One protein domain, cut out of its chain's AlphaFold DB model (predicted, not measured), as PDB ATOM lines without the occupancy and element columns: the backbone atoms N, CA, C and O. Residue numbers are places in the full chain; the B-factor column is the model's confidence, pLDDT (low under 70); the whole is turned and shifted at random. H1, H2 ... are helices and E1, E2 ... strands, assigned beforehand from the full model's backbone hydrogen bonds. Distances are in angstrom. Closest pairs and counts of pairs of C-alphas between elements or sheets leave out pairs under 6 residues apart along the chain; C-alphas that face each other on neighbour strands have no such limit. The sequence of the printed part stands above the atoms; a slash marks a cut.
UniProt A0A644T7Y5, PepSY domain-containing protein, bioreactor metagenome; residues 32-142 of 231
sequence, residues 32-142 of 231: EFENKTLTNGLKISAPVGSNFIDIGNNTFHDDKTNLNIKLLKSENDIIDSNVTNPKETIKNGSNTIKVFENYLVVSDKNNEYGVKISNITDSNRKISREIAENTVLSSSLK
ATOM      1  N   GLU A  32      -8.293  -9.229 -39.335       85.44
ATOM      2  CA  GLU A  32      -9.108  -9.954 -38.361       85.44
ATOM      3  C   GLU A  32     -10.587  -9.638 -38.604       85.44
ATOM      4  O   GLU A  32     -10.917  -8.522 -39.016       85.44
ATOM      5  N   PHE A  33     -11.471 -10.604 -38.362       86.69
ATOM      6  CA  PHE A  33     -12.909 -10.457 -38.574       86.69
ATOM      7  C   PHE A  33     -13.675 -10.504 -37.252       86.69
ATOM      8  O   PHE A  33     -13.330 -11.251 -36.338       86.69
ATOM      9  N   GLU A  34     -14.760  -9.739 -37.182       88.31
ATOM     10  CA  GLU A  34     -15.715  -9.737 -36.081       88.31
ATOM     11  C   GLU A  34     -17.152  -9.880 -36.599       88.31
ATOM     12  O   GLU A  34     -17.503  -9.417 -37.687       88.31
ATOM     13  N   ASN A  35     -18.011 -10.512 -35.797       86.38
ATOM     14  CA  ASN A  35     -19.429 -10.623 -36.117       86.38
ATOM     15  C   ASN A  35     -20.143  -9.307 -35.797       86.38
ATOM     16  O   ASN A  35     -20.257  -8.925 -34.632       86.38
ATOM     17  N   LYS A  36     -20.699  -8.655 -36.817       85.38
ATOM     18  CA  LYS A  36     -21.558  -7.477 -36.667       85.38
ATOM     19  C   LYS A  36     -23.004  -7.822 -36.966       85.38
ATOM     20  O   LYS A  36     -23.307  -8.559 -37.900       85.38
ATOM     21  N   THR A  37     -23.901  -7.261 -36.162       84.00
ATOM     22  CA  THR A  37     -25.344  -7.326 -36.401       84.00
ATOM     23  C   THR A  37     -25.793  -5.983 -36.956       84.00
ATOM     24  O   THR A  37     -25.650  -4.965 -36.283       84.00
ATOM     25  N   LEU A  38     -26.311  -5.975 -38.181       80.25
ATOM     26  CA  LEU A  38     -26.918  -4.787 -38.778       80.25
ATOM     27  C   LEU A  38     -28.325  -4.565 -38.208       80.25
ATOM     28  O   LEU A  38     -28.940  -5.482 -37.660       80.25
ATOM     29  N   THR A  39     -28.866  -3.361 -38.398       70.31
ATOM     30  CA  THR A  39     -30.184  -2.929 -37.889       70.31
ATOM     31  C   THR A  39     -31.342  -3.864 -38.262       70.31
ATOM     32  O   THR A  39     -32.288  -3.999 -37.496       70.31
ATOM     33  N   ASN A  40     -31.238  -4.592 -39.378       64.56
ATOM     34  CA  ASN A  40     -32.255  -5.547 -39.846       64.56
ATOM     35  C   ASN A  40     -32.055  -6.992 -39.334       64.56
ATOM     36  O   ASN A  40     -32.698  -7.937 -39.804       64.56
ATOM     37  N   GLY A  41     -31.144  -7.185 -38.378       71.31
ATOM     38  CA  GLY A  41     -30.811  -8.487 -37.801       71.31
ATOM     39  C   GLY A  41     -29.897  -9.347 -38.677       71.31
ATOM     40  O   GLY A  41     -29.630 -10.490 -38.306       71.31
ATOM     41  N   LEU A  42     -29.407  -8.823 -39.811       79.44
ATOM     42  CA  LEU A  42     -28.362  -9.473 -40.605       79.44
ATOM     43  C   LEU A  42     -27.093  -9.578 -39.773       79.44
ATOM     44  O   LEU A  42     -26.609  -8.570 -39.262       79.44
ATOM     45  N   LYS A  43     -26.540 -10.787 -39.693       83.56
ATOM     46  CA  LYS A  43     -25.230 -11.015 -39.094       83.56
ATOM     47  C   LYS A  43     -24.208 -11.217 -40.200       83.56
ATOM     48  O   LYS A  43     -24.348 -12.128 -41.016       83.56
ATOM     49  N   ILE A  44     -23.196 -10.361 -40.209       85.38
ATOM     50  CA  ILE A  44     -22.068 -10.439 -41.134       85.38
ATOM     51  C   ILE A  44     -20.771 -10.561 -40.352       85.38
ATOM     52  O   ILE A  44     -20.596  -9.913 -39.321       85.38
ATOM     53  N   SER A  45     -19.860 -11.372 -40.869       86.38
ATOM     54  CA  SER A  45     -18.459 -11.323 -40.472       86.38
ATOM     55  C   SER A  45     -17.809 -10.195 -41.258       86.38
ATOM     56  O   SER A  45     -17.836 -10.235 -42.486       86.38
ATOM     57  N   ALA A  46     -17.275  -9.180 -40.586       85.88
ATOM     58  CA  ALA A  46     -16.635  -8.037 -41.230       85.88
ATOM     59  C   ALA A  46     -15.248  -7.771 -40.632       85.88
ATOM     60  O   ALA A  46     -15.032  -8.102 -39.466       85.88
ATOM     61  N   PRO A  47     -14.319  -7.159 -41.387       88.06
ATOM     62  CA  PRO A  47     -13.029  -6.747 -40.847       88.06
ATOM     63  C   PRO A  47     -13.169  -5.937 -39.549       88.06
ATOM     64  O   PRO A  47     -14.011  -5.048 -39.448       88.06
ATOM     65  N   VAL A  48     -12.315  -6.198 -38.560       86.25
ATOM     66  CA  VAL A  48     -12.298  -5.482 -37.275       86.25
ATOM     67  C   VAL A  48     -12.189  -3.982 -37.526       86.25
ATOM     68  O   VAL A  48     -11.303  -3.534 -38.255       86.25
ATOM     69  N   GLY A  49     -13.093  -3.195 -36.949       83.44
ATOM     70  CA  GLY A  49     -13.147  -1.747 -37.182       83.44
ATOM     71  C   GLY A  49     -13.876  -1.325 -38.463       83.44
ATOM     72  O   GLY A  49     -13.892  -0.136 -38.768       83.44
ATOM     73  N   SER A  50     -14.499  -2.253 -39.199       85.31
ATOM     74  CA  SER A  50     -15.510  -1.904 -40.203       85.31
ATOM     75  C   SER A  50     -16.652  -1.126 -39.549       85.31
ATOM     76  O   SER A  50     -17.087  -1.439 -38.430       85.31
ATOM     77  N   ASN A  51     -17.159  -0.133 -40.268       85.69
ATOM     78  CA  ASN A  51     -18.263   0.704 -39.827       85.69
ATOM     79  C   ASN A  51     -19.341   0.686 -40.904       85.69
ATOM     80  O   ASN A  51     -19.149   1.245 -41.978       85.69
ATOM     81  N   PHE A  52     -20.455   0.015 -40.618       85.44
ATOM     82  CA  PHE A  52     -21.561  -0.082 -41.561       85.44
ATOM     83  C   PHE A  52     -22.485   1.115 -41.401       85.44
ATOM     84  O   PHE A  52     -23.206   1.224 -40.409       85.44
ATOM     85  N   ILE A  53     -22.479   1.984 -42.403       85.31
ATOM     86  CA  ILE A  53     -23.370   3.133 -42.497       85.31
ATOM     87  C   ILE A  53     -24.578   2.717 -43.333       85.31
ATOM     88  O   ILE A  53     -24.425   2.256 -44.464       85.31
ATOM     89  N   ASP A  54     -25.784   2.869 -42.787       83.88
ATOM     90  CA  ASP A  54     -27.006   2.743 -43.581       83.88
ATOM     91  C   ASP A  54     -27.086   3.936 -44.540       83.88
ATOM     92  O   ASP A  54     -27.220   5.085 -44.115       83.88
ATOM     93  N   ILE A  55     -26.965   3.658 -45.836       82.69
ATOM     94  CA  ILE A  55     -27.037   4.667 -46.901       82.69
ATOM     95  C   ILE A  55     -28.420   4.688 -47.570       82.69
ATOM     96  O   ILE A  55     -28.602   5.285 -48.632       82.69
ATOM     97  N   GLY A  56     -29.410   4.036 -46.955       73.44
ATOM     98  CA  GLY A  56     -30.776   3.942 -47.442       73.44
ATOM     99  C   GLY A  56     -31.005   2.759 -48.382       73.44
ATOM    100  O   GLY A  56     -30.099   2.029 -48.788       73.44
ATOM    101  N   ASN A  57     -32.277   2.532 -48.726       72.19
ATOM    102  CA  ASN A  57     -32.708   1.438 -49.605       72.19
ATOM    103  C   ASN A  57     -32.238   0.039 -49.160       72.19
ATOM    104  O   ASN A  57     -32.095  -0.858 -49.991       72.19
ATOM    105  N   ASN A  58     -32.070  -0.177 -47.849       77.12
ATOM    106  CA  ASN A  58     -31.519  -1.409 -47.267       77.12
ATOM    107  C   ASN A  58     -30.098  -1.724 -47.752       77.12
ATOM    108  O   ASN A  58     -29.745  -2.894 -47.921       77.12
ATOM    109  N   THR A  59     -29.310  -0.685 -48.016       83.31
ATOM    110  CA  THR A  59     -27.907  -0.802 -48.395       83.31
ATOM    111  C   THR A  59     -27.042  -0.247 -47.281       83.31
ATOM    112  O   THR A  59     -27.276   0.852 -46.788       83.31
ATOM    113  N   PHE A  60     -26.030  -1.016 -46.909       87.56
ATOM    114  CA  PHE A  60     -25.057  -0.657 -45.893       87.56
ATOM    115  C   PHE A  60     -23.694  -0.506 -46.552       87.56
ATOM    116  O   PHE A  60     -23.240  -1.424 -47.239       87.56
ATOM    117  N   HIS A  61     -23.059   0.642 -46.360       90.06
ATOM    118  CA  HIS A  61     -21.712   0.916 -46.833       90.06
ATOM    119  C   HIS A  61     -20.702   0.631 -45.726       90.06
ATOM    120  O   HIS A  61     -20.922   1.050 -44.593       90.06
ATOM    121  N   ASP A  62     -19.611  -0.063 -46.044       89.75
ATOM    122  CA  ASP A  62     -18.455  -0.176 -45.154       89.75
ATOM    123  C   ASP A  62     -17.307   0.692 -45.661       89.75
ATOM    124  O   ASP A  62     -16.641   0.329 -46.635       89.75
ATOM    125  N   ASP A  63     -17.026   1.784 -44.951       85.12
ATOM    126  CA  ASP A  63     -15.947   2.723 -45.287       85.12
ATOM    127  C   ASP A  63     -14.576   2.033 -45.353       85.12
ATOM    128  O   ASP A  63     -13.694   2.436 -46.114       85.12
ATOM    129  N   LYS A  64     -14.377   0.973 -44.556       85.06
ATOM    130  CA  LYS A  64     -13.083   0.290 -44.456       85.06
ATOM    131  C   LYS A  64     -12.771  -0.544 -45.694       85.06
ATOM    132  O   LYS A  64     -11.625  -0.592 -46.137       85.06
ATOM    133  N   THR A  65     -13.770  -1.245 -46.221       84.69
ATOM    134  CA  THR A  65     -13.605  -2.143 -47.375       84.69
ATOM    135  C   THR A  65     -14.107  -1.538 -48.683       84.69
ATOM    136  O   THR A  65     -13.860  -2.110 -49.750       84.69
ATOM    137  N   ASN A  66     -14.788  -0.387 -48.609       88.69
ATOM    138  CA  ASN A  66     -15.521   0.252 -49.700       88.69
ATOM    139  C   ASN A  66     -16.577  -0.678 -50.335       88.69
ATOM    140  O   ASN A  66     -16.909  -0.563 -51.518       88.69
ATOM    141  N   LEU A  67     -17.081  -1.642 -49.558       90.88
ATOM    142  CA  LEU A  67     -18.097  -2.593 -49.994       90.88
ATOM    143  C   LEU A  67     -19.490  -2.075 -49.659       90.88
ATOM    144  O   LEU A  67     -19.715  -1.458 -48.620       90.88
ATOM    145  N   ASN A  68     -20.441  -2.403 -50.530       90.06
ATOM    146  CA  ASN A  68     -21.857  -2.162 -50.287       90.06
ATOM    147  C   ASN A  68     -22.564  -3.495 -50.079       90.06
ATOM    148  O   ASN A  68     -22.467  -4.385 -50.923       90.06
ATOM    149  N   ILE A  69     -23.305  -3.618 -48.983       88.06
ATOM    150  CA  ILE A  69     -24.130  -4.781 -48.666       88.06
ATOM    151  C   ILE A  69     -25.589  -4.360 -48.787       88.06
ATOM    152  O   ILE A  69     -26.120  -3.664 -47.925       88.06
ATOM    153  N   LYS A  70     -26.243  -4.778 -49.869       84.69
ATOM    154  CA  LYS A  70     -27.668  -4.545 -50.103       84.69
ATOM    155  C   LYS A  70     -28.467  -5.774 -49.696       84.69
ATOM    156  O   LYS A  70     -28.207  -6.873 -50.188       84.69
ATOM    157  N   LEU A  71     -29.476  -5.589 -48.854       80.62
ATOM    158  CA  LEU A  71     -30.473  -6.625 -48.606       80.62
ATOM    159  C   LEU A  71     -31.365  -6.768 -49.836       80.62
ATOM    160  O   LEU A  71     -31.917  -5.788 -50.345       80.62
ATOM    161  N   LEU A  72     -31.504  -7.998 -50.313       73.81
ATOM    162  CA  LEU A  72     -32.321  -8.312 -51.472       73.81
ATOM    163  C   LEU A  72     -33.745  -8.596 -51.019       73.81
ATOM    164  O   LEU A  72     -33.976  -9.434 -50.144       73.81
ATOM    165  N   LYS A  73     -34.690  -7.880 -51.626       60.47
ATOM    166  CA  LYS A  73     -36.123  -8.040 -51.368       60.47
ATOM    167  C   LYS A  73     -36.738  -9.077 -52.305       60.47
ATOM    168  O   LYS A  73     -37.693  -9.741 -51.931       60.47
ATOM    169  N   SER A  74     -36.146  -9.222 -53.493       56.28
ATOM    170  CA  SER A  74     -36.571 -10.110 -54.571       56.28
ATOM    171  C   SER A  74     -35.381 -10.720 -55.315       56.28
ATOM    172  O   SER A  74     -34.291 -10.145 -55.335       56.28
ATOM    173  N   GLU A  75     -35.608 -11.823 -56.039       49.31
ATOM    174  CA  GLU A  75     -34.650 -12.288 -57.055       49.31
ATOM    175  C   GLU A  75     -34.427 -11.248 -58.168       49.31
ATOM    176  O   GLU A  75     -33.363 -11.221 -58.775       49.31
ATOM    177  N   ASN A  76     -35.380 -10.342 -58.409       51.25
ATOM    178  CA  ASN A  76     -35.249  -9.297 -59.426       51.25
ATOM    179  C   ASN A  76     -34.252  -8.193 -59.024       51.25
ATOM    180  O   ASN A  76     -33.677  -7.552 -59.896       51.25
ATOM    181  N   ASP A  77     -33.969  -8.012 -57.727       55.69
ATOM    182  CA  ASP A  77     -32.909  -7.110 -57.241       55.69
ATOM    183  C   ASP A  77     -31.489  -7.660 -57.489       55.69
ATOM    184  O   ASP A  77     -30.503  -6.931 -57.336       55.69
ATOM    185  N   ILE A  78     -31.370  -8.948 -57.837       54.00
ATOM    186  CA  ILE A  78     -30.097  -9.604 -58.173       54.00
ATOM    187  C   ILE A  78     -29.650  -9.220 -59.587       54.00
ATOM    188  O   ILE A  78     -28.452  -9.200 -59.872       54.00
ATOM    189  N   ILE A  79     -30.597  -8.890 -60.462       50.62
ATOM    190  CA  ILE A  79     -30.373  -8.821 -61.899       50.62
ATOM    191  C   ILE A  79     -30.188  -7.358 -62.309       50.62
ATOM    192  O   ILE A  79     -31.142  -6.656 -62.631       50.62
ATOM    193  N   ASP A  80     -28.929  -6.915 -62.367       48.84
ATOM    194  CA  ASP A  80     -28.567  -5.998 -63.450       48.84
ATOM    195  C   ASP A  80     -28.819  -6.770 -64.750       48.84
ATOM    196  O   ASP A  80     -28.293  -7.870 -64.934       48.84
ATOM    197  N   SER A  81     -29.665  -6.224 -65.617       41.84
ATOM    198  CA  SER A  81     -30.311  -6.839 -66.789       41.84
ATOM    199  C   SER A  81     -29.389  -7.444 -67.868       41.84
ATOM    200  O   SER A  81     -29.881  -7.833 -68.920       41.84
ATOM    201  N   ASN A  82     -28.084  -7.591 -67.612       43.41
ATOM    202  CA  ASN A  82     -27.072  -8.000 -68.589       43.41
ATOM    203  C   ASN A  82     -26.153  -9.167 -68.166       43.41
ATOM    204  O   ASN A  82     -25.235  -9.491 -68.916       43.41
ATOM    205  N   VAL A  83     -26.352  -9.828 -67.014       51.16
ATOM    206  CA  VAL A  83     -25.510 -10.986 -66.627       51.16
ATOM    207  C   VAL A  83     -26.355 -12.138 -66.090       51.16
ATOM    208  O   VAL A  83     -26.717 -12.179 -64.918       51.16
ATOM    209  N   THR A  84     -26.668 -13.098 -66.957       55.44
ATOM    210  CA  THR A  84     -27.586 -14.204 -66.647       55.44
ATOM    211  C   THR A  84     -26.924 -15.386 -65.930       55.44
ATOM    212  O   THR A  84     -27.636 -16.174 -65.317       55.44
ATOM    213  N   ASN A  85     -25.588 -15.507 -65.951       71.81
ATOM    214  CA  ASN A  85     -24.876 -16.652 -65.369       71.81
ATOM    215  C   ASN A  85     -23.760 -16.222 -64.398       71.81
ATOM    216  O   ASN A  85     -22.900 -15.426 -64.782       71.81
ATOM    217  N   PRO A  86     -23.731 -16.754 -63.160       76.19
ATOM    218  CA  PRO A  86     -22.613 -16.533 -62.250       76.19
ATOM    219  C   PRO A  86     -21.345 -17.221 -62.773       76.19
ATOM    220  O   PRO A  86     -21.414 -18.301 -63.361       76.19
ATOM    221  N   LYS A  87     -20.179 -16.618 -62.515       84.56
ATOM    222  CA  LYS A  87     -18.865 -17.215 -62.816       84.56
ATOM    223  C   LYS A  87     -18.607 -18.455 -61.957       84.56
ATOM    224  O   LYS A  87     -17.945 -19.387 -62.397       84.56
ATOM    225  N   GLU A  88     -19.129 -18.458 -60.733       85.88
ATOM    226  CA  GLU A  88     -18.962 -19.543 -59.770       85.88
ATOM    227  C   GLU A  88     -20.185 -19.624 -58.845       85.88
ATOM    228  O   GLU A  88     -20.823 -18.615 -58.540       85.88
ATOM    229  N   THR A  89     -20.529 -20.832 -58.399       85.31
ATOM    230  CA  THR A  89     -21.548 -21.053 -57.367       85.31
ATOM    231  C   THR A  89     -20.967 -21.910 -56.253       85.31
ATOM    232  O   THR A  89     -20.519 -23.027 -56.499       85.31
ATOM    233  N   ILE A  90     -21.020 -21.400 -55.027       86.69
ATOM    234  CA  ILE A  90     -20.475 -22.036 -53.826       86.69
ATOM    235  C   ILE A  90     -21.645 -22.398 -52.912       86.69
ATOM    236  O   ILE A  90     -22.588 -21.618 -52.743       86.69
ATOM    237  N   LYS A  91     -21.600 -23.587 -52.316       84.94
ATOM    238  CA  LYS A  91     -22.546 -24.007 -51.278       84.94
ATOM    239  C   LYS A  91     -21.853 -23.899 -49.929       84.94
ATOM    240  O   LYS A  91     -20.832 -24.551 -49.733       84.94
ATOM    241  N   ASN A  92     -22.413 -23.107 -49.017       78.62
ATOM    242  CA  ASN A  92     -21.914 -23.006 -47.650       78.62
ATOM    243  C   ASN A  92     -23.055 -23.214 -46.648       78.62
ATOM    244  O   ASN A  92     -23.897 -22.336 -46.447       78.62
ATOM    245  N   GLY A  93     -23.120 -24.407 -46.054       78.56
ATOM    246  CA  GLY A  93     -24.210 -24.799 -45.163       78.56
ATOM    247  C   GLY A  93     -25.582 -24.698 -45.840       78.56
ATOM    248  O   GLY A  93     -25.836 -25.328 -46.867       78.56
ATOM    249  N   SER A  94     -26.483 -23.902 -45.257       77.38
ATOM    250  CA  SER A  94     -27.812 -23.618 -45.814       77.38
ATOM    251  C   SER A  94     -27.815 -22.551 -46.909       77.38
ATOM    252  O   SER A  94     -28.872 -22.307 -47.486       77.38
ATOM    253  N   ASN A  95     -26.681 -21.905 -47.180       79.44
ATOM    254  CA  ASN A  95     -26.599 -20.752 -48.064       79.44
ATOM    255  C   ASN A  95     -25.989 -21.131 -49.420       79.44
ATOM    256  O   ASN A  95     -25.153 -22.033 -49.544       79.44
ATOM    257  N   THR A  96     -26.408 -20.414 -50.456       82.69
ATOM    258  CA  THR A  96     -25.833 -20.458 -51.799       82.69
ATOM    259  C   THR A  96     -25.192 -19.115 -52.097       82.69
ATOM    260  O   THR A  96     -25.838 -18.081 -51.956       82.69
ATOM    261  N   ILE A  97     -23.941 -19.129 -52.544       85.56
ATOM    262  CA  ILE A  97     -23.207 -17.928 -52.931       85.56
ATOM    263  C   ILE A  97     -23.000 -17.979 -54.437       85.56
ATOM    264  O   ILE A  97     -22.351 -18.889 -54.950       85.56
ATOM    265  N   LYS A  98     -23.567 -17.013 -55.151       84.94
ATOM    266  CA  LYS A  98     -23.360 -16.816 -56.586       84.94
ATOM    267  C   LYS A  98     -22.337 -15.705 -56.779       84.94
ATOM    268  O   LYS A  98     -22.534 -14.589 -56.302       84.94
ATOM    269  N   VAL A  99     -21.254 -16.022 -57.475       84.38
ATOM    270  CA  VAL A  99     -20.141 -15.109 -57.726       84.38
ATOM    271  C   VAL A  99     -20.276 -14.511 -59.117       84.38
ATOM    272  O   VAL A  99     -20.300 -15.239 -60.109       84.38
ATOM    273  N   PHE A 100     -20.316 -13.187 -59.198       84.88
ATOM    274  CA  PHE A 100     -20.255 -12.435 -60.446       84.88
ATOM    275  C   PHE A 100     -18.961 -11.618 -60.496       84.88
ATOM    276  O   PHE A 100     -18.147 -11.643 -59.575       84.88
ATOM    277  N   GLU A 101     -18.741 -10.909 -61.602       83.50
ATOM    278  CA  GLU A 101     -17.514 -10.136 -61.819       83.50
ATOM    279  C   GLU A 101     -17.257  -9.105 -60.711       83.50
ATOM    280  O   GLU A 101     -16.185  -9.123 -60.101       83.50
ATOM    281  N   ASN A 102     -18.279  -8.295 -60.412       85.12
ATOM    282  CA  ASN A 102     -18.187  -7.125 -59.529       85.12
ATOM    283  C   ASN A 102     -19.109  -7.209 -58.301       85.12
ATOM    284  O   ASN A 102     -19.229  -6.244 -57.540       85.12
ATOM    285  N   TYR A 103     -19.801  -8.338 -58.119       85.69
ATOM    286  CA  TYR A 103     -20.684  -8.556 -56.978       85.69
ATOM    287  C   TYR A 103     -20.831 -10.039 -56.616       85.69
ATOM    288  O   TYR A 103     -20.608 -10.930 -57.437       85.69
ATOM    289  N   LEU A 104     -21.228 -10.295 -55.373       86.31
ATOM    290  CA  LEU A 104     -21.616 -11.605 -54.851       86.31
ATOM    291  C   LEU A 104     -23.078 -11.551 -54.432       86.31
ATOM    292  O   LEU A 104     -23.542 -10.524 -53.938       86.31
ATOM    293  N   VAL A 105     -23.782 -12.665 -54.579       83.06
ATOM    294  CA  VAL A 105     -25.123 -12.836 -54.023       83.06
ATOM    295  C   VAL A 105     -25.137 -14.023 -53.088       83.06
ATOM    296  O   VAL A 105     -24.825 -15.131 -53.511       83.06
ATOM    297  N   VAL A 106     -25.533 -13.796 -51.839       84.62
ATOM    298  CA  VAL A 106     -25.747 -14.850 -50.844       84.62
ATOM    299  C   VAL A 106     -27.245 -15.038 -50.674       84.62
ATOM    300  O   VAL A 106     -27.928 -14.087 -50.311       84.62
ATOM    301  N   SER A 107     -27.760 -16.236 -50.928       78.06
ATOM    302  CA  SER A 107     -29.167 -16.600 -50.726       78.06
ATOM    303  C   SER A 107     -29.298 -17.822 -49.822       78.06
ATOM    304  O   SER A 107     -28.363 -18.613 -49.700       78.06
ATOM    305  N   ASP A 108     -30.453 -17.997 -49.179       77.56
ATOM    306  CA  ASP A 108     -30.739 -19.221 -48.425       77.56
ATOM    307  C   ASP A 108     -31.126 -20.402 -49.345       77.56
ATOM    308  O   ASP A 108     -31.256 -20.263 -50.564       77.56
ATOM    309  N   LYS A 109     -31.295 -21.597 -48.762       67.31
ATOM    310  CA  LYS A 109     -31.605 -22.856 -49.471       67.31
ATOM    311  C   LYS A 109     -32.842 -22.759 -50.373       67.31
ATOM    312  O   LYS A 109     -32.924 -23.509 -51.346       67.31
ATOM    313  N   ASN A 110     -33.769 -21.856 -50.065       60.25
ATOM    314  CA  ASN A 110     -35.017 -21.694 -50.801       60.25
ATOM    315  C   ASN A 110     -34.980 -20.502 -51.776       60.25
ATOM    316  O   ASN A 110     -35.971 -20.267 -52.460       60.25
ATOM    317  N   ASN A 111     -33.852 -19.779 -51.867       60.16
ATOM    318  CA  ASN A 111     -33.701 -18.530 -52.625       60.16
ATOM    319  C   ASN A 111     -34.754 -17.468 -52.271       60.16
ATOM    320  O   ASN A 111     -35.048 -16.595 -53.085       60.16
ATOM    321  N   GLU A 112     -35.338 -17.533 -51.074       51.19
ATOM    322  CA  GLU A 112     -36.442 -16.635 -50.733       51.19
ATOM    323  C   GLU A 112     -35.916 -15.237 -50.374       51.19
ATOM    324  O   GLU A 112     -36.595 -14.250 -50.647       51.19
ATOM    325  N   TYR A 113     -34.694 -15.141 -49.824       66.25
ATOM    326  CA  TYR A 113     -34.056 -13.889 -49.392       66.25
ATOM    327  C   TYR A 113     -32.534 -13.973 -49.484       66.25
ATOM    328  O   TYR A 113     -31.954 -15.060 -49.373       66.25
ATOM    329  N   GLY A 114     -31.880 -12.823 -49.651       73.88
ATOM    330  CA  GLY A 114     -30.430 -12.776 -49.783       73.88
ATOM    331  C   GLY A 114     -29.798 -11.405 -49.572       73.88
ATOM    332  O   GLY A 114     -30.467 -10.429 -49.234       73.88
ATOM    333  N   VAL A 115     -28.490 -11.336 -49.797       81.62
ATOM    334  CA  VAL A 115     -27.715 -10.091 -49.820       81.62
ATOM    335  C   VAL A 115     -26.882 -10.000 -51.093       81.62
ATOM    336  O   VAL A 115     -26.322 -11.003 -51.535       81.62
ATOM    337  N   LYS A 116     -26.794  -8.802 -51.675       86.00
ATOM    338  CA  LYS A 116     -25.848  -8.460 -52.743       86.00
ATOM    339  C   LYS A 116     -24.697  -7.681 -52.125       86.00
ATOM    340  O   LYS A 116     -24.915  -6.610 -51.565       86.00
ATOM    341  N   ILE A 117     -23.491  -8.217 -52.243       89.00
ATOM    342  CA  ILE A 117     -22.252  -7.528 -51.883       89.00
ATOM    343  C   ILE A 117     -21.676  -6.970 -53.181       89.00
ATOM    344  O   ILE A 117     -21.349  -7.750 -54.072       89.00
ATOM    345  N   SER A 118     -21.593  -5.650 -53.325       89.38
ATOM    346  CA  SER A 118     -21.110  -4.976 -54.538       89.38
ATOM    347  C   SER A 118     -19.871  -4.116 -54.275       89.38
ATOM    348  O   SER A 118     -19.416  -4.014 -53.139       89.38
ATOM    349  N   ASN A 119     -19.343  -3.496 -55.339       90.00
ATOM    350  CA  ASN A 119     -18.039  -2.815 -55.378       90.00
ATOM    351  C   ASN A 119     -16.863  -3.776 -55.161       90.00
ATOM    352  O   ASN A 119     -15.864  -3.437 -54.522       90.00
ATOM    353  N   ILE A 120     -16.988  -4.992 -55.696       88.75
ATOM    354  CA  ILE A 120     -15.918  -5.978 -55.610       88.75
ATOM    355  C   ILE A 120     -14.867  -5.666 -56.667       88.75
ATOM    356  O   ILE A 120     -15.139  -5.696 -57.865       88.75
ATOM    357  N   THR A 121     -13.663  -5.393 -56.193       89.06
ATOM    358  CA  THR A 121     -12.439  -5.215 -56.966       89.06
ATOM    359  C   THR A 121     -11.511  -6.394 -56.698       89.06
ATOM    360  O   THR A 121     -11.714  -7.174 -55.765       89.06
ATOM    361  N   ASP A 122     -10.429  -6.517 -57.462       85.50
ATOM    362  CA  ASP A 122      -9.435  -7.562 -57.192       85.50
ATOM    363  C   ASP A 122      -8.772  -7.407 -55.816       85.50
ATOM    364  O   ASP A 122      -8.450  -8.406 -55.176       85.50
ATOM    365  N   SER A 123      -8.652  -6.174 -55.310       84.19
ATOM    366  CA  SER A 123      -8.060  -5.897 -53.998       84.19
ATOM    367  C   SER A 123      -8.940  -6.316 -52.816       84.19
ATOM    368  O   SER A 123      -8.402  -6.673 -51.769       84.19
ATOM    369  N   ASN A 124     -10.271  -6.322 -52.957       87.19
ATOM    370  CA  ASN A 124     -11.199  -6.711 -51.884       87.19
ATOM    371  C   ASN A 124     -11.955  -8.027 -52.173       87.19
ATOM    372  O   ASN A 124     -12.794  -8.450 -51.373       87.19
ATOM    373  N   ARG A 125     -11.635  -8.728 -53.271       88.38
ATOM    374  CA  ARG A 125     -12.283  -9.992 -53.672       88.38
ATOM    375  C   ARG A 125     -12.197 -11.078 -52.600       88.38
ATOM    376  O   ARG A 125     -13.169 -11.783 -52.354       88.38
ATOM    377  N   LYS A 126     -11.047 -11.200 -51.931       86.75
ATOM    378  CA  LYS A 126     -10.852 -12.187 -50.854       86.75
ATOM    379  C   LYS A 126     -11.699 -11.847 -49.622       86.75
ATOM    380  O   LYS A 126     -12.365 -12.718 -49.080       86.75
ATOM    381  N   ILE A 127     -11.715 -10.571 -49.226       88.31
ATOM    382  CA  ILE A 127     -12.491 -10.074 -48.079       88.31
ATOM    383  C   ILE A 127     -13.993 -10.210 -48.343       88.31
ATOM    384  O   ILE A 127     -14.717 -10.723 -47.501       88.31
ATOM    385  N   SER A 128     -14.470  -9.808 -49.522       89.06
ATOM    386  CA  SER A 128     -15.888  -9.934 -49.892       89.06
ATOM    387  C   SER A 128     -16.362 -11.387 -49.912       89.06
ATOM    388  O   SER A 128     -17.489 -11.659 -49.499       89.06
ATOM    389  N   ARG A 129     -15.503 -12.325 -50.325       88.06
ATOM    390  CA  ARG A 129     -15.793 -13.760 -50.259       88.06
ATOM    391  C   ARG A 129     -15.898 -14.264 -48.822       88.06
ATOM    392  O   ARG A 129     -16.867 -14.943 -48.514       88.06
ATOM    393  N   GLU A 130     -14.986 -13.860 -47.941       88.56
ATOM    394  CA  GLU A 130     -15.044 -14.192 -46.509       88.56
ATOM    395  C   GLU A 130     -16.320 -13.639 -45.847       88.56
ATOM    396  O   GLU A 130     -16.996 -14.346 -45.095       88.56
ATOM    397  N   ILE A 131     -16.697 -12.393 -46.172       88.25
ATOM    398  CA  ILE A 131     -17.965 -11.795 -45.728       88.25
ATOM    399  C   ILE A 131     -19.131 -12.659 -46.223       88.25
ATOM    400  O   ILE A 131     -20.011 -13.005 -45.436       88.25
ATOM    401  N   ALA A 132     -19.148 -13.026 -47.508       87.81
ATOM    402  CA  ALA A 132     -20.220 -13.817 -48.112       87.81
ATOM    403  C   ALA A 132     -20.345 -15.220 -47.500       87.81
ATOM    404  O   ALA A 132     -21.454 -15.667 -47.207       87.81
ATOM    405  N   GLU A 133     -19.219 -15.900 -47.292       87.25
ATOM    406  CA  GLU A 133     -19.162 -17.243 -46.721       87.25
ATOM    407  C   GLU A 133     -19.668 -17.242 -45.279       87.25
ATOM    408  O   GLU A 133     -20.506 -18.071 -44.928       87.25
ATOM    409  N   ASN A 134     -19.284 -16.256 -44.475       84.94
ATOM    410  CA  ASN A 134     -19.705 -16.169 -43.078       84.94
ATOM    411  C   ASN A 134     -21.013 -15.390 -42.859       84.94
ATOM    412  O   ASN A 134     -21.425 -15.176 -41.717       84.94
ATOM    413  N   THR A 135     -21.675 -14.936 -43.925       83.31
ATOM    414  CA  THR A 135     -22.950 -14.227 -43.803       83.31
ATOM    415  C   THR A 135     -24.036 -15.181 -43.317       83.31
ATOM    416  O   THR A 135     -24.333 -16.197 -43.950       83.31
ATOM    417  N   VAL A 136     -24.692 -14.813 -42.216       78.94
ATOM    418  CA  VAL A 136     -25.836 -15.546 -41.673       78.94
ATOM    419  C   VAL A 136     -27.103 -14.746 -41.928       78.94
ATOM    420  O   VAL A 136     -27.335 -13.687 -41.338       78.94
ATOM    421  N   LEU A 137     -27.953 -15.289 -42.798       76.62
ATOM    422  CA  LEU A 137     -29.266 -14.726 -43.071       76.62
ATOM    423  C   LEU A 137     -30.191 -15.015 -41.881       76.62
ATOM    424  O   LEU A 137     -30.506 -16.167 -41.582       76.62
ATOM    425  N   SER A 138     -30.614 -13.969 -41.172       67.56
ATOM    426  CA  SER A 138     -31.586 -14.104 -40.091       67.56
ATOM    427  C   SER A 138     -32.998 -14.325 -40.633       67.56
ATOM    428  O   SER A 138     -33.355 -13.898 -41.732       67.56
ATOM    429  N   SER A 139     -33.855 -14.946 -39.822       57.75
ATOM    430  CA  SER A 139     -35.276 -15.095 -40.142       57.75
ATOM    431  C   SER A 139     -36.017 -13.756 -40.263       57.75
ATOM    432  O   SER A 139     -37.088 -13.731 -40.852       57.75
ATOM    433  N   SER A 140     -35.475 -12.648 -39.739       52.06
ATOM    434  CA  SER A 140     -36.050 -11.300 -39.897       52.06
ATOM    435  C   SER A 140     -35.712 -10.654 -41.240       52.06
ATOM    436  O   SER A 140     -36.479  -9.823 -41.715       52.06
ATOM    437  N   LEU A 141     -34.626 -11.077 -41.901       58.41
ATOM    438  CA  LEU A 141     -34.359 -10.699 -43.294       58.41
ATOM    439  C   LEU A 141     -35.378 -11.308 -44.259       58.41
ATOM    440  O   LEU A 141     -35.468 -10.872 -45.405       58.41
ATOM    441  N   LYS A 142     -36.169 -12.281 -43.782       50.34
ATOM    442  CA  LYS A 142     -37.128 -13.048 -44.570       50.34
ATOM    443  C   LYS A 142     -38.401 -12.322 -44.991       50.34
ATOM    444  O   LYS A 142     -39.395 -13.002 -45.201       50.34
TER     445      LYS A 142
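What this domain is: This is residues 32 to 142 of the 231 residues of the protein "PepSY domain-containing protein" of bioreactor metagenome (UniProt A0A644T7Y5). One strongly twisted, curled sheet of seven strands makes a trough, and the short helix H2 packs in it, with the hairpin of E1 and E2 covering another side of that helix. The small helix H1 only grazes the sheet. The printed part has 111 residues, with nine named strands and two named helices in the order E1 E2 E3 E4 E5 H1 E6 E7 E8 E9 H2. The large sheet runs E3 - E4 - E5 - E9 - E8 - E7 - E6, all antiparallel, and the class is mixed, helices and strands. The whole is compact, with a radius of gyration of the C-alphas of 12.7 A, and rounded, spanning 35 by 32 by 28 A.

Where its parts are: E1, residues 33 to 37, begins at C-alpha 33 (-12.909, -10.457, -38.574), and E2 is residues 43 to 47. E3 is residues 52 to 54, E4 residues 59 to 62, and E5 residues 67 to 72, 15.4 A long. H1 is residues 75 to 78. E6 is residues 88 to 92, E7 residues 95 to 99, E8 residues 103 to 108, 17.0 A long, and E9 residues 114 to 118. H2, residues 125 to 133, is 12.2 A long and ends at C-alpha 133 (-19.162, -17.243, -46.721).

How they stand to each other: The large sheet holds two meanders, each strand the antiparallel neighbour of the one before: E3 E4 E5 and E6 E7 E8 E9. E5 and E9 are antiparallel neighbours at 153 degrees, with N 70 and O 116 within hydrogen-bond range at 2.8 A. In the hairpin of E8 and E9, N 106 and O 115 are 2.9 A apart; in that of E4 and E5, N 60 and O 69 are 2.8 A apart. E3 and E6 are the edge strands. H2 is on this sheet; its closest C-alphas to E8 are those of Ala 132 and Val 106, 6.3 A. The closest C-alphas of H2 and E2 are those of Ile 131 and Ser 45, 5.3 A. In the hairpin of E1 and E2, N 36 and O 44 are 2.8 A apart. E2 and E3 are apart. H1 only grazes the sheet with its residues 75 to 78, and H1 and H2 are apart. Every O i to N i+4 pair is within hydrogen-bond range in H2; H1 is too short for such a pair.

The domain as a whole: The C-alphas farthest apart are those of Glu 32 and Ser 81, 35.6 A. The printed part has no cut. No link between named elements is long; those from H1 to E6 and from E9 to H2 are short, and the others tight. The mean pLDDT of the printed part is 78.0; 23 residues are under 70, namely residue 40 and residues 73 to 84, 109 to 113 and 138 to 142.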